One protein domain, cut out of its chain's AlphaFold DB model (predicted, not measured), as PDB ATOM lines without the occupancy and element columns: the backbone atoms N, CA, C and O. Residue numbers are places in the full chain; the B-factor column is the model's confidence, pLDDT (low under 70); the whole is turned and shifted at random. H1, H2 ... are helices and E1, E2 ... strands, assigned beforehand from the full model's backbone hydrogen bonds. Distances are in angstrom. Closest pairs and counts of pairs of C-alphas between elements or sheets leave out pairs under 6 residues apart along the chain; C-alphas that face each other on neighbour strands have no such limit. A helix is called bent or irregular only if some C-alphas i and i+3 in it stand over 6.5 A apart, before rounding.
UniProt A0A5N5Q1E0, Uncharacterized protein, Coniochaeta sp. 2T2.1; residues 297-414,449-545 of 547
ATOM      1  N   LEU A 297     134.309 158.995 141.120       95.19
ATOM      2  CA  LEU A 297     133.986 157.780 141.863       95.19
ATOM      3  C   LEU A 297     132.830 158.024 142.844       95.19
ATOM      4  O   LEU A 297     131.898 157.229 142.889       95.19
ATOM      5  N   MET A 298     132.824 159.135 143.586       96.69
ATOM      6  CA  MET A 298     131.710 159.446 144.495       96.69
ATOM      7  C   MET A 298     130.376 159.581 143.746       96.69
ATOM      8  O   MET A 298     129.347 159.085 144.215       96.69
ATOM      9  N   SER A 299     130.377 160.174 142.553       96.25
ATOM     10  CA  SER A 299     129.180 160.210 141.707       96.25
ATOM     11  C   SER A 299     128.730 158.809 141.277       96.25
ATOM     12  O   SER A 299     127.549 158.489 141.404       96.25
ATOM     13  N   GLU A 300     129.658 157.941 140.861       93.44
ATOM     14  CA  GLU A 300     129.366 156.544 140.501       93.44
ATOM     15  C   GLU A 300     128.760 155.758 141.675       93.44
ATOM     16  O   GLU A 300     127.874 154.922 141.482       93.44
ATOM     17  N   ARG A 301     129.182 156.074 142.906       93.62
ATOM     18  CA  ARG A 301     128.617 155.524 144.149       93.62
ATOM     19  C   ARG A 301     127.230 156.078 144.476       93.62
ATOM     20  O   ARG A 301     126.561 155.546 145.358       93.62
ATOM     21  N   GLY A 302     126.764 157.092 143.756       94.81
ATOM     22  CA  GLY A 302     125.420 157.648 143.866       94.81
ATOM     23  C   GLY A 302     125.330 158.930 144.691       94.81
ATOM     24  O   GLY A 302     124.212 159.357 144.982       94.81
ATOM     25  N   TYR A 303     126.448 159.559 145.075       97.25
ATOM     26  CA  TYR A 303     126.398 160.861 145.748       97.25
ATOM     27  C   TYR A 303     125.723 161.929 144.861       97.25
ATOM     28  O   TYR A 303     125.873 161.890 143.638       97.25
ATOM     29  N   PRO A 304     124.961 162.883 145.439       97.06
ATOM     30  CA  PRO A 304     124.185 163.840 144.652       97.06
ATOM     31  C   PRO A 304     125.054 164.719 143.749       97.06
ATOM     32  O   PRO A 304     125.951 165.411 144.225       97.06
ATOM     33  N   ALA A 305     124.718 164.759 142.457       97.12
ATOM     34  CA  ALA A 305     125.412 165.554 141.440       97.12
ATOM     35  C   ALA A 305     125.613 167.023 141.846       97.12
ATOM     36  O   ALA A 305     126.713 167.553 141.732       97.12
ATOM     37  N   HIS A 306     124.567 167.667 142.370       96.44
ATOM     38  CA  HIS A 306     124.634 169.071 142.774       96.44
ATOM     39  C   HIS A 306     125.572 169.303 143.972       96.44
ATOM     40  O   HIS A 306     126.205 170.347 144.028       96.44
ATOM     41  N   TRP A 307     125.748 168.333 144.886       97.62
ATOM     42  CA  TRP A 307     126.745 168.458 145.965       97.62
ATOM     43  C   TRP A 307     128.160 168.430 145.400       97.62
ATOM     44  O   TRP A 307     128.968 169.295 145.719       97.62
ATOM     45  N   LEU A 308     128.447 167.457 144.533       98.00
ATOM     46  CA  LEU A 308     129.767 167.304 143.921       98.00
ATOM     47  C   LEU A 308     130.108 168.506 143.032       98.00
ATOM     48  O   LEU A 308     131.221 169.021 143.096       98.00
ATOM     49  N   SER A 309     129.136 168.999 142.257       96.50
ATOM     50  CA  SER A 309     129.298 170.213 141.459       96.50
ATOM     51  C   SER A 309     129.557 171.444 142.330       96.50
ATOM     52  O   SER A 309     130.438 172.229 141.990       96.50
ATOM     53  N   ASP A 310     128.822 171.624 143.432       95.50
ATOM     54  CA  ASP A 310     129.031 172.751 144.350       95.50
ATOM     55  C   ASP A 310     130.432 172.713 144.977       95.50
ATOM     56  O   ASP A 310     131.089 173.750 145.059       95.50
ATOM     57  N   ILE A 311     130.911 171.525 145.366       96.06
ATOM     58  CA  ILE A 311     132.255 171.323 145.929       96.06
ATOM     59  C   ILE A 311     133.335 171.674 144.900       96.06
ATOM     60  O   ILE A 311     134.220 172.479 145.187       96.06
ATOM     61  N   LEU A 312     133.250 171.131 143.677       96.25
ATOM     62  CA  LEU A 312     134.196 171.467 142.605       96.25
ATOM     63  C   LEU A 312     134.182 172.967 142.300       96.25
ATOM     64  O   LEU A 312     135.236 173.589 142.177       96.25
ATOM     65  N   ARG A 313     132.987 173.565 142.228       93.81
ATOM     66  CA  ARG A 313     132.818 174.997 141.984       93.81
ATOM     67  C   ARG A 313     133.443 175.825 143.105       93.81
ATOM     68  O   ARG A 313     134.112 176.807 142.804       93.81
ATOM     69  N   ALA A 314     133.265 175.445 144.369       92.88
ATOM     70  CA  ALA A 314     133.896 176.124 145.497       92.88
ATOM     71  C   ALA A 314     135.428 176.084 145.380       92.88
ATOM     72  O   ALA A 314     136.071 177.128 145.475       92.88
ATOM     73  N   LEU A 315     135.997 174.914 145.072       94.44
ATOM     74  CA  LEU A 315     137.443 174.708 144.921       94.44
ATOM     75  C   LEU A 315     138.070 175.478 143.742       94.44
ATOM     76  O   LEU A 315     139.272 175.728 143.749       94.44
ATOM     77  N   CYS A 316     137.277 175.955 142.776       92.38
ATOM     78  CA  CYS A 316     137.743 176.917 141.767       92.38
ATOM     79  C   CYS A 316     138.038 178.322 142.336       92.38
ATOM     80  O   CYS A 316     138.506 179.196 141.600       92.38
ATOM     81  N   GLY A 317     137.743 178.583 143.615       82.25
ATOM     82  CA  GLY A 317     137.988 179.872 144.258       82.25
ATOM     83  C   GLY A 317     137.099 180.975 143.679       82.25
ATOM     84  O   GLY A 317     137.601 181.937 143.091       82.25
ATOM     85  N   VAL A 318     135.779 180.813 143.817       72.06
ATOM     86  CA  VAL A 318     134.752 181.761 143.324       72.06
ATOM     87  C   VAL A 318     134.574 182.971 144.257       72.06
ATOM     88  O   VAL A 318     133.910 183.940 143.905       72.06
ATOM     89  N   GLY A 319     135.193 182.961 145.442       65.38
ATOM     90  CA  GLY A 319     135.288 184.157 146.278       65.38
ATOM     91  C   GLY A 319     136.130 185.265 145.616       65.38
ATOM     92  O   GLY A 319     136.985 184.960 144.783       65.38
ATOM     93  N   PRO A 320     135.962 186.539 146.024       57.09
ATOM     94  CA  PRO A 320     136.656 187.692 145.432       57.09
ATOM     95  C   PRO A 320     138.193 187.582 145.440       57.09
ATOM     96  O   PRO A 320     138.846 188.199 144.608       57.09
ATOM     97  N   ASN A 321     138.763 186.749 146.319       65.00
ATOM     98  CA  ASN A 321     140.206 186.508 146.432       65.00
ATOM     99  C   ASN A 321     140.620 185.052 146.118       65.00
ATOM    100  O   ASN A 321     141.701 184.623 146.522       65.00
ATOM    101  N   GLY A 322     139.763 184.246 145.478       75.94
ATOM    102  CA  GLY A 322     140.075 182.829 145.249       75.94
ATOM    103  C   GLY A 322     140.038 181.969 146.518       75.94
ATOM    104  O   GLY A 322     140.851 181.062 146.673       75.94
ATOM    105  N   GLU A 323     139.133 182.283 147.444       89.12
ATOM    106  CA  GLU A 323     139.043 181.652 148.765       89.12
ATOM    107  C   GLU A 323     137.907 180.623 148.848       89.12
ATOM    108  O   GLU A 323     136.878 180.758 148.177       89.12
ATOM    109  N   ILE A 324     138.082 179.641 149.736       92.56
ATOM    110  CA  ILE A 324     137.041 178.718 150.201       92.56
ATOM    111  C   ILE A 324     136.856 178.841 151.710       92.56
ATOM    112  O   ILE A 324     137.817 179.092 152.431       92.56
ATOM    113  N   THR A 325     135.639 178.625 152.205       93.44
ATOM    114  CA  THR A 325     135.380 178.486 153.646       93.44
ATOM    115  C   THR A 325     135.250 177.009 153.978       93.44
ATOM    116  O   THR A 325     134.414 176.331 153.391       93.44
ATOM    117  N   THR A 326     136.051 176.492 154.910       94.94
ATOM    118  CA  THR A 326     136.050 175.054 155.207       94.94
ATOM    119  C   THR A 326     136.466 174.707 156.637       94.94
ATOM    120  O   THR A 326     137.167 175.459 157.319       94.94
ATOM    121  N   THR A 327     136.013 173.538 157.088       96.88
ATOM    122  CA  THR A 327     136.362 172.891 158.360       96.88
ATOM    123  C   THR A 327     137.465 171.836 158.214       96.88
ATOM    124  O   THR A 327     137.879 171.251 159.213       96.88
ATOM    125  N   ALA A 328     137.942 171.575 156.991       96.44
ATOM    126  CA  ALA A 328     139.099 170.720 156.732       96.44
ATOM    127  C   ALA A 328     140.410 171.507 156.887       96.44
ATOM    128  O   ALA A 328     140.421 172.737 156.778       96.44
ATOM    129  N   ARG A 329     141.518 170.804 157.134       95.19
ATOM    130  CA  ARG A 329     142.864 171.385 157.222       95.19
ATOM    131  C   ARG A 329     143.880 170.523 156.473       95.19
ATOM    132  O   ARG A 329     143.680 169.309 156.398       95.19
ATOM    133  N   PRO A 330     144.959 171.127 155.941       94.56
ATOM    134  CA  PRO A 330     146.124 170.382 155.493       94.56
ATOM    135  C   PRO A 330     146.682 169.488 156.610       94.56
ATOM    136  O   PRO A 330     146.559 169.841 157.790       94.56
ATOM    137  N   PRO A 331     147.316 168.353 156.268       92.25
ATOM    138  CA  PRO A 331     147.948 167.489 157.253       92.25
ATOM    139  C   PRO A 331     148.959 168.247 158.125       92.25
ATOM    140  O   PRO A 331     149.672 169.148 157.679       92.25
ATOM    141  N   VAL A 332     149.012 167.879 159.402       90.06
ATOM    142  CA  VAL A 332     149.863 168.528 160.413       90.06
ATOM    143  C   VAL A 332     150.992 167.635 160.923       90.06
ATOM    144  O   VAL A 332     151.763 168.058 161.784       90.06
ATOM    145  N   GLN A 333     151.060 166.420 160.389       88.44
ATOM    146  CA  GLN A 333     152.086 165.422 160.632       88.44
ATOM    147  C   GLN A 333     152.241 164.535 159.378       88.44
ATOM    148  O   GLN A 333     151.353 164.554 158.518       88.44
ATOM    149  N   PRO A 334     153.329 163.749 159.254       84.75
ATOM    150  CA  PRO A 334     153.624 162.988 158.033       84.75
ATOM    151  C   PRO A 334     152.535 161.987 157.616       84.75
ATOM    152  O   PRO A 334     152.323 161.780 156.416       84.75
ATOM    153  N   PHE A 335     151.844 161.399 158.600       88.19
ATOM    154  CA  PHE A 335     150.778 160.413 158.410       88.19
ATOM    155  C   PHE A 335     149.538 160.780 159.217       88.19
ATOM    156  O   PHE A 335     149.633 160.966 160.427       88.19
ATOM    157  N   ALA A 336     148.375 160.821 158.576       91.88
ATOM    158  CA  ALA A 336     147.123 161.089 159.259       91.88
ATOM    159  C   ALA A 336     146.788 159.973 160.259       91.88
ATOM    160  O   ALA A 336     146.901 158.780 159.969       91.88
ATOM    161  N   SER A 337     146.325 160.377 161.437       94.31
ATOM    162  CA  SER A 337     145.786 159.472 162.453       94.31
ATOM    163  C   SER A 337     144.254 159.406 162.388       94.31
ATOM    164  O   SER A 337     143.618 160.342 161.892       94.31
ATOM    165  N   PRO A 338     143.622 158.350 162.938       95.81
ATOM    166  CA  PRO A 338     142.166 158.290 163.075       95.81
ATOM    167  C   PRO A 338     141.575 159.533 163.760       95.81
ATOM    168  O   PRO A 338     140.596 160.102 163.281       95.81
ATOM    169  N   THR A 339     142.230 160.012 164.821       95.69
ATOM    170  CA  THR A 339     141.822 161.209 165.570       95.69
ATOM    171  C   THR A 339     141.815 162.469 164.704       95.69
ATOM    172  O   THR A 339     140.888 163.272 164.790       95.69
ATOM    173  N   GLU A 340     142.826 162.659 163.854       94.56
ATOM    174  CA  GLU A 340     142.886 163.817 162.952       94.56
ATOM    175  C   GLU A 340     141.830 163.755 161.853       94.56
ATOM    176  O   GLU A 340     141.229 164.776 161.530       94.56
ATOM    177  N   VAL A 341     141.578 162.563 161.304       95.69
ATOM    178  CA  VAL A 341     140.523 162.357 160.303       95.69
ATOM    179  C   VAL A 341     139.157 162.758 160.869       95.69
ATOM    180  O   VAL A 341     138.373 163.440 160.196       95.69
ATOM    181  N   ASP A 342     138.879 162.409 162.125       95.06
ATOM    182  CA  ASP A 342     137.610 162.741 162.776       95.06
ATOM    183  C   ASP A 342     137.531 164.209 163.227       95.06
ATOM    184  O   ASP A 342     136.435 164.775 163.274       95.06
ATOM    185  N   MET A 343     138.663 164.882 163.449       95.00
ATOM    186  CA  MET A 343     138.713 166.273 163.913       95.00
ATOM    187  C   MET A 343     137.972 167.233 162.973       95.00
ATOM    188  O   MET A 343     138.207 167.263 161.767       95.00
ATOM    189  N   VAL A 344     137.054 168.033 163.514       94.62
ATOM    190  CA  VAL A 344     136.333 169.078 162.770       94.62
ATOM    191  C   VAL A 344     136.805 170.432 163.278       94.62
ATOM    192  O   VAL A 344     136.590 170.767 164.441       94.62
ATOM    193  N   PHE A 345     137.451 171.209 162.413       95.56
ATOM    194  CA  PHE A 345     137.931 172.538 162.769       95.56
ATOM    195  C   PHE A 345     136.827 173.581 162.614       95.56
ATOM    196  O   PHE A 345     135.872 173.393 161.856       95.56
ATOM    197  N   ALA A 346     136.982 174.719 163.290       96.12
ATOM    198  CA  ALA A 346     136.133 175.875 163.036       96.12
ATOM    199  C   ALA A 346     136.228 176.288 161.548       96.12
ATOM    200  O   ALA A 346     137.327 176.241 160.973       96.12
ATOM    201  N   PRO A 347     135.113 176.694 160.906       95.56
ATOM    202  CA  PRO A 347     135.143 177.180 159.534       95.56
ATOM    203  C   PRO A 347     136.142 178.329 159.376       95.56
ATOM    204  O   PRO A 347     136.083 179.317 160.107       95.56
ATOM    205  N   ARG A 348     137.052 178.208 158.408       93.06
ATOM    206  CA  ARG A 348     138.067 179.221 158.099       93.06
ATOM    207  C   ARG A 348     138.092 179.488 156.604       93.06
ATOM    208  O   ARG A 348     137.921 178.562 155.813       93.06
ATOM    209  N   ARG A 349     138.302 180.753 156.236       92.50
ATOM    210  CA  ARG A 349     138.588 181.144 154.852       92.50
ATOM    211  C   ARG A 349     140.037 180.814 154.529       92.50
ATOM    212  O   ARG A 349     140.916 181.224 155.277       92.50
ATOM    213  N   MET A 350     140.257 180.086 153.445       91.88
ATOM    214  CA  MET A 350     141.577 179.678 152.977       91.88
ATOM    215  C   MET A 350     141.702 179.980 151.486       91.88
ATOM    216  O   MET A 350     140.798 179.657 150.710       91.88
ATOM    217  N   THR A 351     142.806 180.600 151.080       92.44
ATOM    218  CA  THR A 351     143.101 180.863 149.670       92.44
ATOM    219  C   THR A 351     143.563 179.602 148.939       92.44
ATOM    220  O   THR A 351     144.361 178.821 149.455       92.44
ATOM    221  N   LEU A 352     143.074 179.423 147.711       93.81
ATOM    222  CA  LEU A 352     143.504 178.368 146.785       93.81
ATOM    223  C   LEU A 352     144.254 178.933 145.571       93.81
ATOM    224  O   LEU A 352     144.533 178.202 144.621       93.81
ATOM    225  N   ALA A 353     144.571 180.231 145.584       93.31
ATOM    226  CA  ALA A 353     145.168 180.938 144.456       93.31
ATOM    227  C   ALA A 353     146.414 180.251 143.846       93.31
ATOM    228  O   ALA A 353     146.446 180.156 142.615       93.31
ATOM    229  N   PRO A 354     147.353 179.662 144.624       94.62
ATOM    230  CA  PRO A 354     148.515 178.974 144.052       94.62
ATOM    231  C   PRO A 354     148.162 177.818 143.106       94.62
ATOM    232  O   PRO A 354     148.826 177.627 142.092       94.62
ATOM    233  N   TRP A 355     147.100 177.064 143.401       95.38
ATOM    234  CA  TRP A 355     146.691 175.879 142.628       95.38
ATOM    235  C   TRP A 355     145.482 176.136 141.730       95.38
ATOM    236  O   TRP A 355     145.100 175.268 140.946       95.38
ATOM    237  N   LYS A 356     144.870 177.324 141.823       93.94
ATOM    238  CA  LYS A 356     143.659 177.676 141.075       93.94
ATOM    239  C   LYS A 356     143.851 177.469 139.577       93.94
ATOM    240  O   LYS A 356     143.000 176.844 138.958       93.94
ATOM    241  N   THR A 357     144.966 177.947 139.021       94.25
ATOM    242  CA  THR A 357     145.282 177.821 137.590       94.25
ATOM    243  C   THR A 357     145.305 176.369 137.133       94.25
ATOM    244  O   THR A 357     144.686 176.034 136.125       94.25
ATOM    245  N   GLU A 358     146.002 175.498 137.866       96.56
ATOM    246  CA  GLU A 358     146.037 174.075 137.543       96.56
ATOM    247  C   GLU A 358     144.634 173.474 137.655       96.56
ATOM    248  O   GLU A 358     144.153 172.842 136.716       96.56
ATOM    249  N   PHE A 359     143.954 173.696 138.781       96.44
ATOM    250  CA  PHE A 359     142.674 173.058 139.053       96.44
ATOM    251  C   PHE A 359     141.590 173.447 138.039       96.44
ATOM    252  O   PHE A 359     140.875 172.577 137.541       96.44
ATOM    253  N   THR A 360     141.494 174.731 137.674       95.31
ATOM    254  CA  THR A 360     140.550 175.190 136.645       95.31
ATOM    255  C   THR A 360     140.941 174.702 135.254       95.31
ATOM    256  O   THR A 360     140.058 174.347 134.476       95.31
ATOM    257  N   THR A 361     142.237 174.603 134.941       96.06
ATOM    258  CA  THR A 361     142.697 174.007 133.676       96.06
ATOM    259  C   THR A 361     142.276 172.542 133.585       96.06
ATOM    260  O   THR A 361     141.667 172.130 132.598       96.06
ATOM    261  N   LEU A 362     142.537 171.756 134.632       96.31
ATOM    262  CA  LEU A 362     142.147 170.350 134.682       96.31
ATOM    263  C   LEU A 362     140.624 170.200 134.606       96.31
ATOM    264  O   LEU A 362     140.133 169.396 133.821       96.31
ATOM    265  N   LEU A 363     139.847 170.993 135.346       95.81
ATOM    266  CA  LEU A 363     138.388 170.949 135.235       95.81
ATOM    267  C   LEU A 363     137.888 171.351 133.847       95.81
ATOM    268  O   LEU A 363     136.913 170.767 133.386       95.81
ATOM    269  N   SER A 364     138.544 172.283 133.154       94.88
ATOM    270  CA  SER A 364     138.199 172.613 131.768       94.88
ATOM    271  C   SER A 364     138.328 171.377 130.872       94.88
ATOM    272  O   SER A 364     137.353 170.980 130.228       94.88
ATOM    273  N   ILE A 365     139.479 170.699 130.947       94.06
ATOM    274  CA  ILE A 365     139.787 169.458 130.221       94.06
ATOM    275  C   ILE A 365     138.772 168.349 130.550       94.06
ATOM    276  O   ILE A 365     138.183 167.746 129.651       94.06
ATOM    277  N   TRP A 366     138.550 168.084 131.840       92.12
ATOM    278  CA  TRP A 366     137.811 166.910 132.314       92.12
ATOM    279  C   TRP A 366     136.304 167.136 132.480       92.12
ATOM    280  O   TRP A 366     135.572 166.165 132.652       92.12
ATOM    281  N   SER A 367     135.809 168.378 132.404       90.94
ATOM    282  CA  SER A 367     134.395 168.727 132.655       90.94
ATOM    283  C   SER A 367     133.405 167.882 131.854       90.94
ATOM    284  O   SER A 367     132.380 167.463 132.386       90.94
ATOM    285  N   ARG A 368     133.725 167.588 130.587       88.19
ATOM    286  CA  ARG A 368     132.885 166.780 129.686       88.19
ATOM    287  C   ARG A 368     132.875 165.288 130.020       88.19
ATOM    288  O   ARG A 368     132.016 164.570 129.522       88.19
ATOM    289  N   LEU A 369     133.832 164.831 130.823       89.12
ATOM    290  CA  LEU A 369     133.972 163.443 131.261       89.12
ATOM    291  C   LEU A 369     133.441 163.226 132.684       89.12
ATOM    292  O   LEU A 369     133.420 162.092 133.163       89.12
ATOM    293  N   LEU A 370     132.983 164.285 133.362       94.81
ATOM    294  CA  LEU A 370     132.319 164.147 134.651       94.81
ATOM    295  C   LEU A 370     130.996 163.375 134.471       94.81
ATOM    296  O   LEU A 370     130.199 163.720 133.598       94.81
ATOM    297  N   PRO A 371     130.694 162.378 135.323       94.69
ATOM    298  CA  PRO A 371     129.452 161.599 135.240       94.69
ATOM    299  C   PRO A 371     128.209 162.369 135.738       94.69
ATOM    300  O   PRO A 371     127.169 161.773 136.022       94.69
ATOM    301  N   PHE A 372     128.306 163.693 135.876       96.00
ATOM    302  CA  PHE A 372     127.255 164.584 136.354       96.00
ATOM    303  C   PHE A 372     127.404 165.987 135.754       96.00
ATOM    304  O   PHE A 372     128.484 166.383 135.323       96.00
ATOM    305  N   GLY A 373     126.316 166.764 135.759       93.25
ATOM    306  CA  GLY A 373     126.346 168.158 135.316       93.25
ATOM    307  C   GLY A 373     127.169 169.035 136.261       93.25
ATOM    308  O   GLY A 373     126.845 169.133 137.445       93.25
ATOM    309  N   PHE A 374     128.212 169.674 135.732       92.81
ATOM    310  CA  PHE A 374     129.052 170.624 136.458       92.81
ATOM    311  C   PHE A 374     128.679 172.065 136.104       92.81
ATOM    312  O   PHE A 374     128.768 172.483 134.950       92.81
ATOM    313  N   PHE A 375     128.288 172.833 137.118       88.44
ATOM    314  CA  PHE A 375     128.040 174.267 137.006       88.44
ATOM    315  C   PHE A 375     129.366 175.029 137.061       88.44
ATOM    316  O   PHE A 375     129.817 175.460 138.128       88.44
ATOM    317  N   ALA A 376     129.996 175.157 135.893       86.62
ATOM    318  CA  ALA A 376     131.251 175.872 135.727       86.62
ATOM    319  C   ALA A 376     131.134 177.332 136.213       86.62
ATOM    320  O   ALA A 376     130.171 178.016 135.861       86.62
ATOM    321  N   PRO A 377     132.087 177.829 137.022       87.94
ATOM    322  CA  PRO A 377     132.172 179.252 137.329       87.94
ATOM    323  C   PRO A 377     132.716 180.039 136.132       87.94
ATOM    324  O   PRO A 377     133.465 179.493 135.327       87.94
ATOM    325  N   ASP A 378     132.448 181.346 136.087       83.44
ATOM    326  CA  ASP A 378     132.927 182.245 135.019       83.44
ATOM    327  C   ASP A 378     134.459 182.275 134.883       83.44
ATOM    328  O   ASP A 378     134.996 182.608 133.832       83.44
ATOM    329  N   SER A 379     135.187 181.902 135.941       78.06
ATOM    330  CA  SER A 379     136.648 181.795 135.924       78.06
ATOM    331  C   SER A 379     137.182 180.546 135.209       78.06
ATOM    332  O   SER A 379     138.397 180.375 135.130       78.06
ATOM    333  N   LEU A 380     136.315 179.621 134.786       89.00
ATOM    334  CA  LEU A 380     136.709 178.422 134.055       89.00
ATOM    335  C   LEU A 380     136.768 178.740 132.558       89.00
ATOM    336  O   LEU A 380     135.742 179.003 131.933       89.00
ATOM    337  N   VAL A 381     137.961 178.683 131.972       89.94
ATOM    338  CA  VAL A 381     138.119 178.846 130.522       89.94
ATOM    339  C   VAL A 381     137.604 177.618 129.770       89.94
ATOM    340  O   VAL A 381     137.589 176.506 130.303       89.94
ATOM    341  N   GLY A 382     137.190 177.798 128.516       90.69
ATOM    342  CA  GLY A 382     136.824 176.681 127.645       90.69
ATOM    343  C   GLY A 382     138.048 175.845 127.229       90.69
ATOM    344  O   GLY A 382     139.155 176.381 127.194       90.69
ATOM    345  N   PRO A 383     137.877 174.565 126.841       91.19
ATOM    346  CA  PRO A 383     139.005 173.706 126.462       91.19
ATOM    347  C   PRO A 383     139.829 174.220 125.269       91.19
ATOM    348  O   PRO A 383     140.983 173.845 125.119       91.19
ATOM    349  N   THR A 384     139.261 175.084 124.421       92.88
ATOM    350  CA  THR A 384     139.970 175.738 123.304       92.88
ATOM    351  C   THR A 384     141.053 176.712 123.767       92.88
ATOM    352  O   THR A 384     141.995 176.973 123.026       92.88
ATOM    353  N   GLU A 385     140.935 177.226 124.993       95.81
ATOM    354  CA  GLU A 385     141.898 178.142 125.610       95.81
ATOM    355  C   GLU A 385     142.948 177.413 126.454       95.81
ATOM    356  O   GLU A 385     143.724 178.046 127.166       95.81
ATOM    357  N   VAL A 386     142.987 176.080 126.395       97.38
ATOM    358  CA  VAL A 386     143.952 175.255 127.124       97.38
ATOM    359  C   VAL A 386     144.998 174.712 126.153       97.38
ATOM    360  O   VAL A 386     144.667 174.200 125.082       97.38
ATOM    361  N   ALA A 387     146.270 174.802 126.541       98.12
ATOM    362  CA  ALA A 387     147.389 174.289 125.758       98.12
ATOM    363  C   ALA A 387     148.390 173.521 126.631       98.12
ATOM    364  O   ALA A 387     148.498 173.749 127.840       98.12
ATOM    365  N   GLU A 388     149.102 172.587 126.004       98.44
ATOM    366  CA  GLU A 388     150.245 171.908 126.601       98.44
ATOM    367  C   GLU A 388     151.466 172.805 126.431       98.44
ATOM    368  O   GLU A 388     151.760 173.280 125.333       98.44
ATOM    369  N   TYR A 389     152.194 173.012 127.519       98.56
ATOM    370  CA  TYR A 389     153.444 173.748 127.538       98.56
ATOM    371  C   TYR A 389     154.590 172.826 127.907       98.56
ATOM    372  O   TYR A 389     154.409 171.855 128.638       98.56
ATOM    373  N   SER A 390     155.781 173.156 127.422       98.12
ATOM    374  CA  SER A 390     157.016 172.443 127.719       98.12
ATOM    375  C   SER A 390     158.092 173.403 128.197       98.12
ATOM    376  O   SER A 390     158.225 174.521 127.691       98.12
ATOM    377  N   VAL A 391     158.878 172.945 129.166       96.62
ATOM    378  CA  VAL A 391     160.074 173.622 129.657       96.62
ATOM    379  C   VAL A 391     161.198 172.610 129.822       96.62
ATOM    380  O   VAL A 391     161.009 171.528 130.378       96.62
ATOM    381  N   THR A 392     162.379 172.969 129.327       94.25
ATOM    382  CA  THR A 392     163.598 172.177 129.512       94.25
ATOM    383  C   THR A 392     164.498 172.875 130.515       94.25
ATOM    384  O   THR A 392     164.840 174.046 130.345       94.25
ATOM    385  N   PHE A 393     164.862 172.153 131.568       89.81
ATOM    386  CA  PHE A 393     165.727 172.661 132.620       89.81
ATOM    387  C   PHE A 393     167.200 172.411 132.269       89.81
ATOM    388  O   PHE A 393     167.515 171.397 131.638       89.81
ATOM    389  N   PRO A 394     168.118 173.303 132.684       87.06
ATOM    390  CA  PRO A 394     169.549 173.023 132.650       87.06
ATOM    391  C   PRO A 394     169.878 171.710 133.366       87.06
ATOM    392  O   PRO A 394     169.141 171.273 134.250       87.06
ATOM    393  N   ALA A 395     170.994 171.082 133.002       81.12
ATOM    394  CA  ALA A 395     171.443 169.874 133.683       81.12
ATOM    395  C   ALA A 395     171.722 170.164 135.169       81.12
ATOM    396  O   ALA A 395     172.509 171.051 135.497       81.12
ATOM    397  N   PHE A 396     171.100 169.382 136.048       77.25
ATOM    398  CA  PHE A 396     171.272 169.441 137.498       77.25
ATOM    399  C   PHE A 396     171.640 168.055 138.041       77.25
ATOM    400  O   PHE A 396     171.467 167.039 137.359       77.25
ATOM    401  N   GLU A 397     172.175 167.998 139.262       71.06
ATOM    402  CA  GLU A 397     172.564 166.721 139.862       71.06
ATOM    403  C   GLU A 397     171.338 165.816 140.065       71.06
ATOM    404  O   GLU A 397     170.355 166.246 140.671       71.06
ATOM    405  N   PRO A 398     171.370 164.547 139.618       66.25
ATOM    406  CA  PRO A 398     170.215 163.649 139.631       66.25
ATOM    407  C   PRO A 398     169.893 163.087 141.028       66.25
ATOM    408  O   PRO A 398     169.558 161.907 141.184       66.25
ATOM    409  N   VAL A 399     169.994 163.907 142.073       65.31
ATOM    410  CA  VAL A 399     169.672 163.502 143.437       65.31
ATOM    411  C   VAL A 399     168.156 163.350 143.552       65.31
ATOM    412  O   VAL A 399     167.384 164.226 143.179       65.31
ATOM    413  N   HIS A 400     167.716 162.195 144.050       67.81
ATOM    414  CA  HIS A 400     166.303 161.877 144.280       67.81
ATOM    415  C   HIS A 400     165.396 161.832 143.034       67.81
ATOM    416  O   HIS A 400     164.184 161.737 143.196       67.81
ATOM    417  N   LEU A 401     165.935 161.758 141.806       71.94
ATOM    418  CA  LEU A 401     165.132 161.567 140.577       71.94
ATOM    419  C   LEU A 401     164.246 160.304 140.579       71.94
ATOM    420  O   LEU A 401     163.363 160.156 139.739       71.94
ATOM    421  N   ARG A 402     164.488 159.378 141.513       70.25
ATOM    422  CA  ARG A 402     163.719 158.139 141.706       70.25
ATOM    423  C   ARG A 402     162.499 158.301 142.620       70.25
ATOM    424  O   ARG A 402     161.775 157.331 142.813       70.25
ATOM    425  N   VAL A 403     162.294 159.478 143.214       76.12
ATOM    426  CA  VAL A 403     161.175 159.754 144.122       76.12
ATOM    427  C   VAL A 403     160.112 160.560 143.364       76.12
ATOM    428  O   VAL A 403     160.399 161.685 142.970       76.12
ATOM    429  N   PRO A 404     158.895 160.031 143.142       77.44
ATOM    430  CA  PRO A 404     157.930 160.598 142.191       77.44
ATOM    431  C   PRO A 404     157.137 161.814 142.719       77.44
ATOM    432  O   PRO A 404     156.010 162.036 142.301       77.44
ATOM    433  N   HIS A 405     157.694 162.621 143.622       85.12
ATOM    434  CA  HIS A 405     156.991 163.724 144.301       85.12
ATOM    435  C   HIS A 405     157.202 165.093 143.638       85.12
ATOM    436  O   HIS A 405     157.285 166.114 144.315       85.12
ATOM    437  N   PHE A 406     157.343 165.129 142.315       89.44
ATOM    438  CA  PHE A 406     157.710 166.356 141.614       89.44
ATOM    439  C   PHE A 406     156.511 167.254 141.306       89.44
ATOM    440  O   PHE A 406     155.465 166.782 140.870       89.44
ATOM    441  N   ILE A 407     156.719 168.562 141.439       93.50
ATOM    442  CA  ILE A 407     155.801 169.620 141.008       93.50
ATOM    443  C   ILE A 407     156.544 170.690 140.215       93.50
ATOM    444  O   ILE A 407     157.760 170.848 140.362       93.50
ATOM    445  N   LEU A 408     155.801 171.457 139.417       95.56
ATOM    446  CA  LEU A 408     156.296 172.716 138.871       95.56
ATOM    447  C   LEU A 408     155.845 173.868 139.758       95.56
ATOM    448  O   LEU A 408     154.655 174.034 140.021       95.56
ATOM    449  N   LEU A 409     156.813 174.673 140.185       94.25
ATOM    450  CA  LEU A 409     156.588 175.886 140.955       94.25
ATOM    451  C   LEU A 409     156.957 177.090 140.090       94.25
ATOM    452  O   LEU A 409     158.131 177.325 139.801       94.25
ATOM    453  N   PHE A 410     155.951 177.846 139.674       95.00
ATOM    454  CA  PHE A 410     156.112 179.145 139.040       95.00
ATOM    455  C   PHE A 410     156.187 180.194 140.133       95.00
ATOM    456  O   PHE A 410     155.287 180.285 140.962       95.00
ATOM    457  N   TRP A 411     157.254 180.977 140.134       91.12
ATOM    458  CA  TRP A 411     157.553 181.950 141.172       91.12
ATOM    459  C   TRP A 411     157.899 183.295 140.552       91.12
ATOM    460  O   TRP A 411     158.769 183.375 139.677       91.12
ATOM    461  N   ASN A 412     157.254 184.357 141.028       90.56
ATOM    462  CA  ASN A 412     157.599 185.713 140.640       90.56
ATOM    463  C   ASN A 412     158.677 186.282 141.577       90.56
ATOM    464  O   ASN A 412     158.394 186.708 142.697       90.56
ATOM    465  N   CYS A 413     159.921 186.336 141.098       81.44
ATOM    466  CA  CYS A 413     161.056 186.837 141.875       81.44
ATOM    467  C   CYS A 413     161.115 188.369 141.994       81.44
ATOM    468  O   CYS A 413     162.003 188.877 142.665       81.44
ATOM    469  N   LYS A 414     160.232 189.117 141.318       79.06
ATOM    470  CA  LYS A 414     160.206 190.590 141.367       79.06
ATOM    471  C   LYS A 414     159.189 191.160 142.343       79.06
ATOM    472  O   LYS A 414     159.268 192.339 142.667       79.06
ATOM    473  N   PRO A 449     162.938 180.436 145.456       66.19
ATOM    474  CA  PRO A 449     162.074 180.365 146.629       66.19
ATOM    475  C   PRO A 449     162.822 179.781 147.848       66.19
ATOM    476  O   PRO A 449     163.582 178.817 147.687       66.19
ATOM    477  N   PRO A 450     162.630 180.329 149.062       65.94
ATOM    478  CA  PRO A 450     163.411 179.953 150.237       65.94
ATOM    479  C   PRO A 450     163.208 178.480 150.620       65.94
ATOM    480  O   PRO A 450     162.103 178.052 150.963       65.94
ATOM    481  N   LYS A 451     164.309 177.718 150.587       61.47
ATOM    482  CA  LYS A 451     164.393 176.352 151.119       61.47
ATOM    483  C   LYS A 451     163.951 176.388 152.589       61.47
ATOM    484  O   LYS A 451     164.392 177.270 153.320       61.47
ATOM    485  N   ASP A 452     163.040 175.507 152.985       62.16
ATOM    486  CA  ASP A 452     162.468 175.396 154.343       62.16
ATOM    487  C   ASP A 452     161.349 176.393 154.733       62.16
ATOM    488  O   ASP A 452     160.820 176.297 155.840       62.16
ATOM    489  N   GLN A 453     160.923 177.319 153.857       71.50
ATOM    490  CA  GLN A 453     159.797 178.229 154.167       71.50
ATOM    491  C   GLN A 453     158.588 178.118 153.236       71.50
ATOM    492  O   GLN A 453     157.498 178.539 153.625       71.50
ATOM    493  N   ILE A 454     158.729 177.531 152.042       82.12
ATOM    494  CA  ILE A 454     157.642 177.504 151.045       82.12
ATOM    495  C   ILE A 454     156.361 176.887 151.595       82.12
ATOM    496  O   ILE A 454     155.306 177.489 151.427       82.12
ATOM    497  N   GLU A 455     156.431 175.737 152.276       86.06
ATOM    498  CA  GLU A 455     155.232 175.106 152.845       86.06
ATOM    499  C   GLU A 455     154.483 176.094 153.748       86.06
ATOM    500  O   GLU A 455     153.296 176.357 153.552       86.06
ATOM    501  N   ARG A 456     155.194 176.716 154.695       84.94
ATOM    502  CA  ARG A 456     154.621 177.694 155.628       84.94
ATOM    503  C   ARG A 456     154.040 178.909 154.897       84.94
ATOM    504  O   ARG A 456     152.998 179.418 155.303       84.94
ATOM    505  N   MET A 457     154.691 179.366 153.830       85.50
ATOM    506  CA  MET A 457     154.240 180.509 153.028       85.50
ATOM    507  C   MET A 457     153.008 180.185 152.179       85.50
ATOM    508  O   MET A 457     152.178 181.063 151.957       85.50
ATOM    509  N   LEU A 458     152.870 178.943 151.714       90.00
ATOM    510  CA  LEU A 458     151.721 178.484 150.933       90.00
ATOM    511  C   LEU A 458     150.512 178.117 151.806       90.00
ATOM    512  O   LEU A 458     149.385 178.105 151.309       90.00
ATOM    513  N   ARG A 459     150.718 177.859 153.101       90.12
ATOM    514  CA  ARG A 459     149.644 177.619 154.070       90.12
ATOM    515  C   ARG A 459     148.912 178.907 154.446       90.12
ATOM    516  O   ARG A 459     149.517 179.951 154.659       90.12
ATOM    517  N   ASP A 460     147.595 178.785 154.581       88.25
ATOM    518  CA  ASP A 460     146.671 179.864 154.974       88.25
ATOM    519  C   ASP A 460     145.779 179.455 156.172       88.25
ATOM    520  O   ASP A 460     144.751 180.067 156.482       88.25
ATOM    521  N   ASP A 461     146.158 178.363 156.841       88.56
ATOM    522  CA  ASP A 461     145.527 177.862 158.059       88.56
ATOM    523  C   ASP A 461     146.153 178.479 159.322       88.56
ATOM    524  O   ASP A 461     146.923 179.433 159.252       88.56
ATOM    525  N   GLU A 462     145.818 177.954 160.501       89.06
ATOM    526  CA  GLU A 462     146.331 178.437 161.791       89.06
ATOM    527  C   GLU A 462     147.854 178.274 161.956       89.06
ATOM    528  O   GLU A 462     148.421 178.793 162.913       89.06
ATOM    529  N   ARG A 463     148.512 177.535 161.056       84.56
ATOM    530  CA  ARG A 463     149.964 177.299 161.063       84.56
ATOM    531  C   ARG A 463     150.686 178.010 159.918       84.56
ATOM    532  O   ARG A 463     151.916 177.972 159.859       84.56
ATOM    533  N   GLY A 464     149.927 178.598 158.997       81.75
ATOM    534  CA  GLY A 464     150.446 179.355 157.873       81.75
ATOM    535  C   GLY A 464     150.965 180.727 158.280       81.75
ATOM    536  O   GLY A 464     150.708 181.224 159.373       81.75
ATOM    537  N   ALA A 465     151.713 181.329 157.367       78.81
ATOM    538  CA  ALA A 465     152.208 182.690 157.489       78.81
ATOM    539  C   ALA A 465     151.093 183.680 157.072       78.81
ATOM    540  O   ALA A 465     150.647 183.658 155.919       78.81
ATOM    541  N   ASP A 466     150.589 184.497 158.000       81.25
ATOM    542  CA  ASP A 466     149.512 185.479 157.780       81.25
ATOM    543  C   ASP A 466     150.031 186.912 157.566       81.25
ATOM    544  O   ASP A 466     149.256 187.852 157.374       81.25
ATOM    545  N   GLU A 467     151.352 187.073 157.521       82.06
ATOM    546  CA  GLU A 467     152.001 188.345 157.264       82.06
ATOM    547  C   GLU A 467     151.657 188.855 155.836       82.06
ATOM    548  O   GLU A 467     151.332 188.067 154.930       82.06
ATOM    549  N   PRO A 468     151.730 190.179 155.580       82.38
ATOM    550  CA  PRO A 468     151.341 190.758 154.289       82.38
ATOM    551  C   PRO A 468     152.071 190.151 153.084       82.38
ATOM    552  O   PRO A 468     151.479 189.980 152.018       82.38
ATOM    553  N   ILE A 469     153.348 189.795 153.258       80.00
ATOM    554  CA  ILE A 469     154.202 189.240 152.203       80.00
ATOM    555  C   ILE A 469     153.745 187.823 151.801       80.00
ATOM    556  O   ILE A 469     153.355 187.660 150.646       80.00
ATOM    557  N   PRO A 470     153.696 186.813 152.696       83.69
ATOM    558  CA  PRO A 470     153.119 185.497 152.402       83.69
ATOM    559  C   PRO A 470     151.711 185.553 151.800       83.69
ATOM    560  O   PRO A 470     151.427 184.856 150.827       83.69
ATOM    561  N   THR A 471     150.848 186.433 152.315       87.06
ATOM    562  CA  THR A 471     149.494 186.623 151.772       87.06
ATOM    563  C   THR A 471     149.531 187.080 150.312       87.06
ATOM    564  O   THR A 471     148.809 186.545 149.468       87.06
ATOM    565  N   ARG A 472     150.399 188.046 149.988       86.75
ATOM    566  CA  ARG A 472     150.600 188.518 148.614       86.75
ATOM    567  C   ARG A 472     151.231 187.445 147.726       86.75
ATOM    568  O   ARG A 472     150.803 187.283 146.587       86.75
ATOM    569  N   ILE A 473     152.184 186.670 148.252       87.12
ATOM    570  CA  ILE A 473     152.816 185.542 147.548       87.12
ATOM    571  C   ILE A 473     151.762 184.553 147.088       87.12
ATOM    572  O   ILE A 473     151.696 184.270 145.894       87.12
ATOM    573  N   ARG A 474     150.901 184.093 148.002       90.06
ATOM    574  CA  ARG A 474     149.842 183.133 147.676       90.06
ATOM    575  C   ARG A 474     148.914 183.642 146.576       90.06
ATOM    576  O   ARG A 474     148.459 182.853 145.759       90.06
ATOM    577  N   ARG A 475     148.623 184.945 146.563       89.94
ATOM    578  CA  ARG A 475     147.628 185.548 145.665       89.94
ATOM    579  C   ARG A 475     148.172 185.931 144.291       89.94
ATOM    580  O   ARG A 475     147.438 185.826 143.316       89.94
ATOM    581  N   GLU A 476     149.416 186.394 144.222       89.56
ATOM    582  CA  GLU A 476     149.964 187.053 143.026       89.56
ATOM    583  C   GLU A 476     151.285 186.443 142.545       89.56
ATOM    584  O   GLU A 476     151.646 186.602 141.381       89.56
ATOM    585  N   GLY A 477     152.038 185.793 143.435       89.94
ATOM    586  CA  GLY A 477     153.449 185.484 143.204       89.94
ATOM    587  C   GLY A 477     153.772 184.033 142.914       89.94
ATOM    588  O   GLY A 477     154.943 183.728 142.679       89.94
ATOM    589  N   VAL A 478     152.777 183.147 142.936       93.31
ATOM    590  CA  VAL A 478     153.017 181.716 142.797       93.31
ATOM    591  C   VAL A 478     151.916 181.003 142.017       93.31
ATOM    592  O   VAL A 478     150.729 181.239 142.235       93.31
ATOM    593  N   HIS A 479     152.326 180.078 141.150       95.94
ATOM    594  CA  HIS A 479     151.458 179.028 140.622       95.94
ATOM    595  C   HIS A 479     152.120 177.663 140.814       95.94
ATOM    596  O   HIS A 479     153.318 177.508 140.581       95.94
ATOM    597  N   VAL A 480     151.341 176.670 141.230       96.56
ATOM    598  CA  VAL A 480     151.801 175.304 141.482       96.56
ATOM    599  C   VAL A 480     151.070 174.353 140.543       96.56
ATOM    600  O   VAL A 480     149.847 174.423 140.436       96.56
ATOM    601  N   PHE A 481     151.821 173.465 139.891       97.69
ATOM    602  CA  PHE A 481     151.280 172.394 139.058       97.69
ATOM    603  C   PHE A 481     151.747 171.031 139.574       97.69
ATOM    604  O   PHE A 481     152.946 170.737 139.597       97.69
ATOM    605  N   THR A 482     150.785 170.201 139.966       96.06
ATOM    606  CA  THR A 482     150.961 168.824 140.447       96.06
ATOM    607  C   THR A 482     150.856 167.771 139.339       96.06
ATOM    608  O   THR A 482     151.471 166.710 139.418       96.06
ATOM    609  N   ALA A 483     150.098 168.053 138.282       95.38
ATOM    610  CA  ALA A 483     149.886 167.210 137.121       95.38
ATOM    611  C   ALA A 483     150.827 167.647 135.993       95.38
ATOM    612  O   ALA A 483     150.548 168.572 135.227       95.38
ATOM    613  N   MET A 484     151.955 166.950 135.886       94.50
ATOM    614  CA  MET A 484     152.925 167.149 134.817       94.50
ATOM    615  C   MET A 484     153.545 165.827 134.376       94.50
ATOM    616  O   MET A 484     153.570 164.843 135.118       94.50
ATOM    617  N   LYS A 485     154.098 165.821 133.168       92.81
ATOM    618  CA  LYS A 485     154.988 164.770 132.685       92.81
ATOM    619  C   LYS A 485     156.417 165.269 132.805       92.81
ATOM    620  O   LYS A 485     156.743 166.296 132.226       92.81
ATOM    621  N   PHE A 486     157.277 164.520 133.488       90.75
ATOM    622  CA  PHE A 486     158.693 164.855 133.596       90.75
ATOM    623  C   PHE A 486     159.573 163.766 132.981       90.75
ATOM    624  O   PHE A 486     159.538 162.605 133.388       90.75
ATOM    625  N   VAL A 487     160.368 164.146 131.982       89.75
ATOM    626  CA  VAL A 487     161.344 163.286 131.312       89.75
ATOM    627  C   VAL A 487     162.722 163.595 131.884       89.75
ATOM    628  O   VAL A 487     163.366 164.572 131.510       89.75
ATOM    629  N   THR A 488     163.181 162.732 132.788       83.25
ATOM    630  CA  THR A 488     164.431 162.905 133.549       83.25
ATOM    631  C   THR A 488     165.693 162.880 132.689       83.25
ATOM    632  O   THR A 488     166.686 163.496 133.058       83.25
ATOM    633  N   HIS A 489     165.671 162.180 131.551       83.94
ATOM    634  CA  HIS A 489     166.798 162.120 130.614       83.94
ATOM    635  C   HIS A 489     167.033 163.450 129.879       83.94
ATOM    636  O   HIS A 489     168.181 163.818 129.652       83.94
ATOM    637  N   THR A 490     165.967 164.164 129.496       88.69
ATOM    638  CA  THR A 490     166.054 165.453 128.778       88.69
ATOM    639  C   THR A 490     165.833 166.666 129.682       88.69
ATOM    640  O   THR A 490     165.667 167.772 129.181       88.69
ATOM    641  N   PRO A 491     165.920 166.494 131.006       89.12
ATOM    642  CA  PRO A 491     165.225 167.314 132.015       89.12
ATOM    643  C   PRO A 491     164.057 168.172 131.489       89.12
ATOM    644  O   PRO A 491     164.017 169.384 131.692       89.12
ATOM    645  N   THR A 492     163.087 167.558 130.806       92.94
ATOM    646  CA  THR A 492     161.958 168.284 130.198       92.94
ATOM    647  C   THR A 492     160.673 167.983 130.945       92.94
ATOM    648  O   THR A 492     160.313 166.814 131.103       92.94
ATOM    649  N   ALA A 493     159.958 169.023 131.367       95.19
ATOM    650  CA  ALA A 493     158.612 168.899 131.905       95.19
ATOM    651  C   ALA A 493     157.577 169.404 130.895       95.19
ATOM    652  O   ALA A 493     157.791 170.450 130.282       95.19
ATOM    653  N   SER A 494     156.455 168.696 130.759       97.62
ATOM    654  CA  SER A 494     155.262 169.202 130.079       97.62
ATOM    655  C   SER A 494     154.035 169.185 130.984       97.62
ATOM    656  O   SER A 494     153.898 168.330 131.862       97.62
ATOM    657  N   PHE A 495     153.167 170.176 130.813       98.12
ATOM    658  CA  PHE A 495     151.994 170.403 131.658       98.12
ATOM    659  C   PHE A 495     150.923 171.171 130.877       98.12
ATOM    660  O   PHE A 495     151.229 171.898 129.933       98.12
ATOM    661  N   TRP A 496     149.664 171.022 131.279       98.00
ATOM    662  CA  TRP A 496     148.549 171.756 130.683       98.00
ATOM    663  C   TRP A 496     148.285 173.043 131.463       98.00
ATOM    664  O   TRP A 496     148.277 173.032 132.694       98.00
ATOM    665  N   CYS A 497     148.044 174.146 130.756       97.88
ATOM    666  CA  CYS A 497     147.719 175.435 131.366       97.88
ATOM    667  C   CYS A 497     146.749 176.235 130.486       97.88
ATOM    668  O   CYS A 497     146.764 176.118 129.257       97.88
ATOM    669  N   SER A 498     145.935 177.081 131.117       95.94
ATOM    670  CA  SER A 498     145.196 178.130 130.417       95.94
ATOM    671  C   SER A 498     146.153 179.092 129.708       95.94
ATOM    672  O   SER A 498     147.137 179.562 130.291       95.94
ATOM    673  N   ARG A 499     145.852 179.403 128.446       96.81
ATOM    674  CA  ARG A 499     146.672 180.286 127.610       96.81
ATOM    675  C   ARG A 499     146.756 181.695 128.182       96.81
ATOM    676  O   ARG A 499     147.858 182.220 128.284       96.81
ATOM    677  N   ASP A 500     145.646 182.253 128.662       95.44
ATOM    678  CA  ASP A 500     145.618 183.611 129.221       95.44
ATOM    679  C   ASP A 500     146.537 183.761 130.451       95.44
ATOM    680  O   ASP A 500     147.210 184.779 130.613       95.44
ATOM    681  N   VAL A 501     146.602 182.743 131.317       95.25
ATOM    682  CA  VAL A 501     147.479 182.754 132.495       95.25
ATOM    683  C   VAL A 501     148.942 182.633 132.078       95.25
ATOM    684  O   VAL A 501     149.790 183.352 132.607       95.25
ATOM    685  N   MET A 502     149.254 181.763 131.113       97.31
ATOM    686  CA  MET A 502     150.622 181.641 130.605       97.31
ATOM    687  C   MET A 502     151.089 182.915 129.887       97.31
ATOM    688  O   MET A 502     152.218 183.351 130.100       97.31
ATOM    689  N   GLU A 503     150.229 183.537 129.079       96.31
ATOM    690  CA  GLU A 503     150.497 184.820 128.420       96.31
ATOM    691  C   GLU A 503     150.790 185.910 129.462       96.31
ATOM    692  O   GLU A 503     151.853 186.528 129.403       96.31
ATOM    693  N   LYS A 504     149.959 186.037 130.508       95.50
ATOM    694  CA  LYS A 504     150.215 186.953 131.638       95.50
ATOM    695  C   LYS A 504     151.557 186.691 132.327       95.50
ATOM    696  O   LYS A 504     152.260 187.640 132.667       95.50
ATOM    697  N   MET A 505     151.941 185.429 132.538       96.38
ATOM    698  CA  MET A 505     153.244 185.100 133.135       96.38
ATOM    699  C   MET A 505     154.426 185.399 132.198       96.38
ATOM    700  O   MET A 505     155.506 185.734 132.677       96.38
ATOM    701  N   ARG A 506     154.250 185.278 130.876       95.81
ATOM    702  CA  ARG A 506     155.284 185.608 129.876       95.81
ATOM    703  C   ARG A 506     155.463 187.116 129.695       95.81
ATOM    704  O   ARG A 506     156.590 187.573 129.501       95.81
ATOM    705  N   GLU A 507     154.365 187.867 129.724       94.25
ATOM    706  CA  GLU A 507     154.358 189.333 129.657       94.25
ATOM    707  C   GLU A 507     154.856 189.955 130.963       94.25
ATOM    708  O   GLU A 507     155.596 190.941 130.947       94.25
ATOM    709  N   GLY A 508     154.480 189.354 132.092       88.62
ATOM    710  CA  GLY A 508     154.905 189.762 133.420       88.62
ATOM    711  C   GLY A 508     156.402 189.563 133.641       88.62
ATOM    712  O   GLY A 508     156.997 188.544 133.288       88.62
ATOM    713  N   GLU A 509     157.036 190.532 134.290       86.56
ATOM    714  CA  GLU A 509     158.443 190.419 134.641       86.56
ATOM    715  C   GLU A 509     158.641 189.577 135.912       86.56
ATOM    716  O   GLU A 509     157.849 189.637 136.850       86.56
ATOM    717  N   GLY A 510     159.749 188.830 135.979       86.88
ATOM    718  CA  GLY A 510     160.175 188.123 137.194       86.88
ATOM    719  C   GLY A 510     159.685 186.681 137.337       86.88
ATOM    720  O   GLY A 510     160.125 185.995 138.255       86.88
ATOM    721  N   TRP A 511     158.839 186.183 136.435       93.56
ATOM    722  CA  TRP A 511     158.382 184.795 136.480       93.56
ATOM    723  C   TRP A 511     159.478 183.800 136.087       93.56
ATOM    724  O   TRP A 511     160.051 183.854 134.990       93.56
ATOM    725  N   LYS A 512     159.733 182.848 136.984       92.56
ATOM    726  CA  LYS A 512     160.610 181.697 136.770       92.56
ATOM    727  C   LYS A 512     159.894 180.410 137.163       92.56
ATOM    728  O   LYS A 512     159.072 180.429 138.074       92.56
ATOM    729  N   VAL A 513     160.226 179.303 136.512       93.62
ATOM    730  CA  VAL A 513     159.723 177.969 136.850       93.62
ATOM    731  C   VAL A 513     160.834 177.095 137.426       93.62
ATOM    732  O   VAL A 513     161.985 177.151 136.984       93.62
ATOM    733  N   TYR A 514     160.468 176.289 138.418       90.56
ATOM    734  CA  TYR A 514     161.335 175.372 139.147       90.56
ATOM    735  C   TYR A 514     160.699 173.987 139.228       90.56
ATOM    736  O   TYR A 514     159.474 173.875 139.268       90.56
ATOM    737  N   ILE A 515     161.530 172.948 139.338       88.88
ATOM    738  CA  ILE A 515     161.074 171.629 139.789       88.88
ATOM    739  C   ILE A 515     161.251 171.573 141.302       88.88
ATOM    740  O   ILE A 515     162.362 171.772 141.801       88.88
ATOM    741  N   TYR A 516     160.170 171.285 142.015       88.50
ATOM    742  CA  TYR A 516     160.165 171.091 143.462       88.50
ATOM    743  C   TYR A 516     159.710 169.684 143.820       88.50
ATOM    744  O   TYR A 516     159.020 169.027 143.041       88.50
ATOM    745  N   ARG A 517     160.088 169.235 145.013       86.75
ATOM    746  CA  ARG A 517     159.526 168.057 145.663       86.75
ATOM    747  C   ARG A 517     158.434 168.476 146.633       86.75
ATOM    748  O   ARG A 517     158.693 169.298 147.500       86.75
ATOM    749  N   THR A 518     157.237 167.911 146.526       87.50
ATOM    750  CA  THR A 518     156.145 168.187 147.477       87.50
ATOM    751  C   THR A 518     156.313 167.491 148.810       87.50
ATOM    752  O   THR A 518     155.760 167.948 149.799       87.50
ATOM    753  N   ASP A 519     157.063 166.393 148.863       83.94
ATOM    754  CA  ASP A 519     157.269 165.660 150.107       83.94
ATOM    755  C   ASP A 519     158.314 166.320 151.010       83.94
ATOM    756  O   ASP A 519     158.177 166.242 152.222       83.94
ATOM    757  N   THR A 520     159.316 167.009 150.460       82.69
ATOM    758  CA  THR A 520     160.313 167.743 151.265       82.69
ATOM    759  C   THR A 520     160.236 169.260 151.123       82.69
ATOM    760  O   THR A 520     160.913 169.972 151.855       82.69
ATOM    761  N   TRP A 521     159.420 169.769 150.196       84.50
ATOM    762  CA  TRP A 521     159.355 171.189 149.820       84.50
ATOM    763  C   TRP A 521     160.697 171.777 149.354       84.50
ATOM    764  O   TRP A 521     160.920 172.987 149.414       84.50
ATOM    765  N   ASP A 522     161.568 170.923 148.809       80.50
ATOM    766  CA  ASP A 522     162.879 171.303 148.286       80.50
ATOM    767  C   ASP A 522     162.880 171.494 146.771       80.50
ATOM    768  O   ASP A 522     162.259 170.734 146.022       80.50
ATOM    769  N   ALA A 523     163.678 172.457 146.307       80.75
ATOM    770  CA  ALA A 523     164.019 172.571 144.898       80.75
ATOM    771  C   ALA A 523     164.872 171.373 144.462       80.75
ATOM    772  O   ALA A 523     165.844 171.008 145.124       80.75
ATOM    773  N   VAL A 524     164.542 170.805 143.307       78.62
ATOM    774  CA  VAL A 524     165.323 169.745 142.650       78.62
ATOM    775  C   VAL A 524     166.380 170.350 141.727       78.62
ATOM    776  O   VAL A 524     167.467 169.803 141.572       78.62
ATOM    777  N   THR A 525     166.093 171.516 141.146       69.12
ATOM    778  CA  THR A 525     167.000 172.266 140.266       69.12
ATOM    779  C   THR A 525     168.084 172.994 141.076       69.12
ATOM    780  O   THR A 525     168.074 174.222 141.183       69.12
ATOM    781  N   VAL A 526     168.981 172.230 141.704       57.22
ATOM    782  CA  VAL A 526     170.120 172.700 142.518       57.22
ATOM    783  C   VAL A 526     171.418 172.588 141.692       57.22
ATOM    784  O   VAL A 526     171.573 171.598 140.975       57.22
ATOM    785  N   PRO A 527     172.363 173.554 141.778       51.69
ATOM    786  CA  PRO A 527     172.411 174.685 142.712       51.69
ATOM    787  C   PRO A 527     171.386 175.777 142.410       51.69
ATOM    788  O   PRO A 527     171.162 176.119 141.253       51.69
ATOM    789  N   ALA A 528     170.858 176.415 143.463       46.44
ATOM    790  CA  ALA A 528     170.044 177.633 143.352       46.44
ATOM    791  C   ALA A 528     170.729 178.738 142.512       46.44
ATOM    792  O   ALA A 528     170.050 179.578 141.927       46.44
ATOM    793  N   ALA A 529     172.066 178.688 142.394       40.91
ATOM    794  CA  ALA A 529     172.882 179.558 141.550       40.91
ATOM    795  C   ALA A 529     172.585 179.449 140.038       40.91
ATOM    796  O   ALA A 529     172.829 180.412 139.317       40.91
ATOM    797  N   GLN A 530     172.032 178.332 139.544       52.97
ATOM    798  CA  GLN A 530     171.637 178.222 138.130       52.97
ATOM    799  C   GLN A 530     170.294 178.908 137.827       52.97
ATOM    800  O   GLN A 530     170.028 179.215 136.667       52.97
ATOM    801  N   GLY A 531     169.499 179.231 138.858       65.69
ATOM    802  CA  GLY A 531     168.227 179.944 138.746       65.69
ATOM    803  C   GLY A 531     167.134 179.144 138.026       65.69
ATOM    804  O   GLY A 531     167.392 178.352 137.127       65.69
ATOM    805  N   GLY A 532     165.873 179.342 138.410       79.88
ATOM    806  CA  GLY A 532     164.754 178.755 137.670       79.88
ATOM    807  C   GLY A 532     164.724 179.252 136.227       79.88
ATOM    808  O   GLY A 532     165.271 180.313 135.900       79.88
ATOM    809  N   VAL A 533     164.050 178.507 135.358       90.94
ATOM    810  CA  VAL A 533     163.939 178.871 133.944       90.94
ATOM    811  C   VAL A 533     162.988 180.059 133.815       90.94
ATOM    812  O   VAL A 533     161.870 180.016 134.324       90.94
ATOM    813  N   LYS A 534     163.410 181.137 133.143       93.25
ATOM    814  CA  LYS A 534     162.539 182.295 132.887       93.25
ATOM    815  C   LYS A 534     161.345 181.869 132.038       93.25
ATOM    816  O   LYS A 534     161.532 181.291 130.969       93.25
ATOM    817  N   VAL A 535     160.135 182.210 132.473       95.94
ATOM    818  CA  VAL A 535     158.906 181.787 131.778       95.94
ATOM    819  C   VAL A 535     158.827 182.367 130.367       95.94
ATOM    820  O   VAL A 535     158.522 181.639 129.427       95.94
ATOM    821  N   LYS A 536     159.176 183.650 130.214       94.31
ATOM    822  CA  LYS A 536     159.157 184.372 128.934       94.31
ATOM    823  C   LYS A 536     159.970 183.689 127.828       94.31
ATOM    824  O   LYS A 536     159.508 183.641 126.694       94.31
ATOM    825  N   ASP A 537     161.145 183.159 128.169       91.12
ATOM    826  CA  ASP A 537     162.121 182.673 127.184       91.12
ATOM    827  C   ASP A 537     162.209 181.139 127.129       91.12
ATOM    828  O   ASP A 537     162.642 180.583 126.124       91.12
ATOM    829  N   GLY A 538     161.837 180.443 128.210       93.50
ATOM    830  CA  GLY A 538     162.092 179.007 128.361       93.50
ATOM    831  C   GLY A 538     160.858 178.106 128.407       93.50
ATOM    832  O   GLY A 538     161.009 176.890 128.309       93.50
ATOM    833  N   VAL A 539     159.650 178.664 128.539       97.25
ATOM    834  CA  VAL A 539     158.400 177.889 128.464       97.25
ATOM    835  C   VAL A 539     157.809 178.061 127.072       97.25
ATOM    836  O   VAL A 539     157.533 179.181 126.649       97.25
ATOM    837  N   THR A 540     157.558 176.961 126.369       97.50
ATOM    838  CA  THR A 540     157.080 176.937 124.975       97.50
ATOM    839  C   THR A 540     155.711 176.271 124.881       97.50
ATOM    840  O   THR A 540     155.432 175.347 125.636       97.50
ATOM    841  N   GLU A 541     154.834 176.773 124.005       97.88
ATOM    842  CA  GLU A 541     153.554 176.106 123.702       97.88
ATOM    843  C   GLU A 541     153.842 174.931 122.759       97.88
ATOM    844  O   GLU A 541     154.581 175.097 121.789       97.88
ATOM    845  N   VAL A 542     153.313 173.748 123.070       97.19
ATOM    846  CA  VAL A 542     153.543 172.506 122.313       97.19
ATOM    847  C   VAL A 542     152.387 172.235 121.360       97.19
ATOM    848  O   VAL A 542     152.611 171.982 120.180       97.19
ATOM    849  N   ARG A 543     151.162 172.253 121.888       96.88
ATOM    850  CA  ARG A 543     149.914 172.008 121.153       96.88
ATOM    851  C   ARG A 543     148.722 172.505 121.954       96.88
ATOM    852  O   ARG A 543     148.797 172.614 123.183       96.88
ATOM    853  N   ARG A 544     147.604 172.736 121.278       95.62
ATOM    854  CA  ARG A 544     146.327 173.053 121.934       95.62
ATOM    855  C   ARG A 544     145.604 171.776 122.343       95.62
ATOM    856  O   ARG A 544     145.823 170.723 121.763       95.62
ATOM    857  N   TRP A 545     144.717 171.861 123.332       92.44
ATOM    858  CA  TRP A 545     143.963 170.686 123.792       92.44
ATOM    859  C   TRP A 545     143.032 170.106 122.713       92.44
ATOM    860  O   TRP A 545     142.714 168.921 122.728       92.44
TER     861      TRP A 545
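AT A GLANCE: This is residues 297 to 414 and 449 to 545 of the 547 residues of an uncharacterized protein of Coniochaeta sp. 2T2.1 (UniProt A0A5N5Q1E0). Two small sheets stand face to face as a sandwich with their strands crossed, and the long helix H4 packs on both of them at one side. Beyond H4 lies a second, looser part made of H2 and the strand pair E1 and E2, with H1 and H3 farthest out; H7 packs on both sheets of the sandwich together with the short H8, and H6 sits beside the three-stranded sheet at its level, with the short H5 packed on H6. The printed part has 215 residues, with eight named helices and nine named strands in the order H1 H2 E1 H3 E2 H4 E3 E4 H5 H6 E5 E6 E7 H7 E8 H8 E9. The sheets run E6 E7 E3 E9, E5 E4 E8 and E1 E2, all antiparallel, and the class is mixed, helices and strands. The whole is compact, with a radius of gyration of the C-alphas of 17.9 A and spans of 48 by 40 by 35 A.

IN THESE COORDINATES: H1, residues 297 to 300, begins at C-alpha 297 (133.986, 157.780, 141.863). H2 is residues 305 to 315, 15.5 A long, followed by E1, 323 to 326, H3, 338 to 342, and E2, 348 to 351. H4, residues 353 to 369, is 24.6 A long and begins at C-alpha 353 (145.168, 180.938, 144.456); it is irregular, with C-alphas 365 and 368 7.4 A apart, and has a kink of 37 degrees near residue 363. E3, 386 to 392, spans 20.0 A and E4, 406 to 412, spans 19.4 A. After the cut come H5, 454 to 458, H6, 468 to 477, 12.5 A long, E5, 478 to 481, E6, 484 to 487, and E7, 492 to 498, 19.4 A long. H7, 499 to 507, is 12.0 A long, E8, 511 to 517, is 19.1 A, H8 is 535 to 538, and E9, 539 to 544, ends at C-alpha 544 (146.327, 173.053, 121.934).

HOW THE PARTS SIT: The sheets E6 E7 E3 E9 and E5 E4 E8 form a sandwich, two sheets face to face, 10.2 A centre to centre, with strands at 81 degrees. The first is strongly twisted; E6 and E7 are a hairpin with N 485 and O 494 2.8 A apart, N 389 and O 495 of E3 and E7 are at 2.8 A, and N 390 and O 540 of E3 and E9 at 2.8 A. In the second, N 410 and O 479 of E4 and E5 are within hydrogen-bond range at 2.8 A, and N 409 and O 514 of E4 and E8 are within hydrogen-bond range at 2.9 A. E5 runs on into E6 at 73 degrees. H4 is on the four-stranded sheet, over E7 and E3 at a height of 7.6 A, two layers with a helix on one face of a sheet; the closest C-alphas of H4 and E7 are those of Thr 361 and Cys 497, 5.7 A. H4 and H7 lie on the same face of E5 E4 E8. H7 touches H8, closest C-alphas Arg 506 and Lys 536, 4.2 A; H8 only grazes the four-stranded sheet. H6 stands at the level of E5 E4 E8, 0.8 A, and touches H5, closest C-alphas Met 457 and Pro 470, 5.2 A. H4 touches H6 only at their ends, with residues 353 to 354, closest C-alphas Ala 353 and Arg 475, 5.4 A. H2 and H4 are close but not clearly touching, C-alphas Leu 315 and Lys 356 at 7.9 A, at a shallow tilt of 29 degrees, opposite ways. H1 and H2 are close but not clearly touching, with the closest C-alphas, Ser 299 and Ala 305, at 6.5 A. N 324 and O 350 of E1 and E2 are 2.9 A apart. H3 and H4 are apart. Every O i to N i+4 pair is within hydrogen-bond range in H2, H3, H5, H6 and H7, and 9 of 13 in H4; H1 and H8 are too short for such a pair.

THE WHOLE: The C-alphas farthest apart are those of Gly 302 and Ala 529, 52.3 A. Residues 415 to 448 are not printed, and C-alphas 414 and 449 are 11.7 A apart across the cut. The long links are E1 to H3, H4 to E3, E3 to E4 and E8 to H8. The mean pLDDT of the printed part is 88.5, and 17 residues are under 70: 319 to 321, 398 to 400, 449 to 452 and 525 to 531.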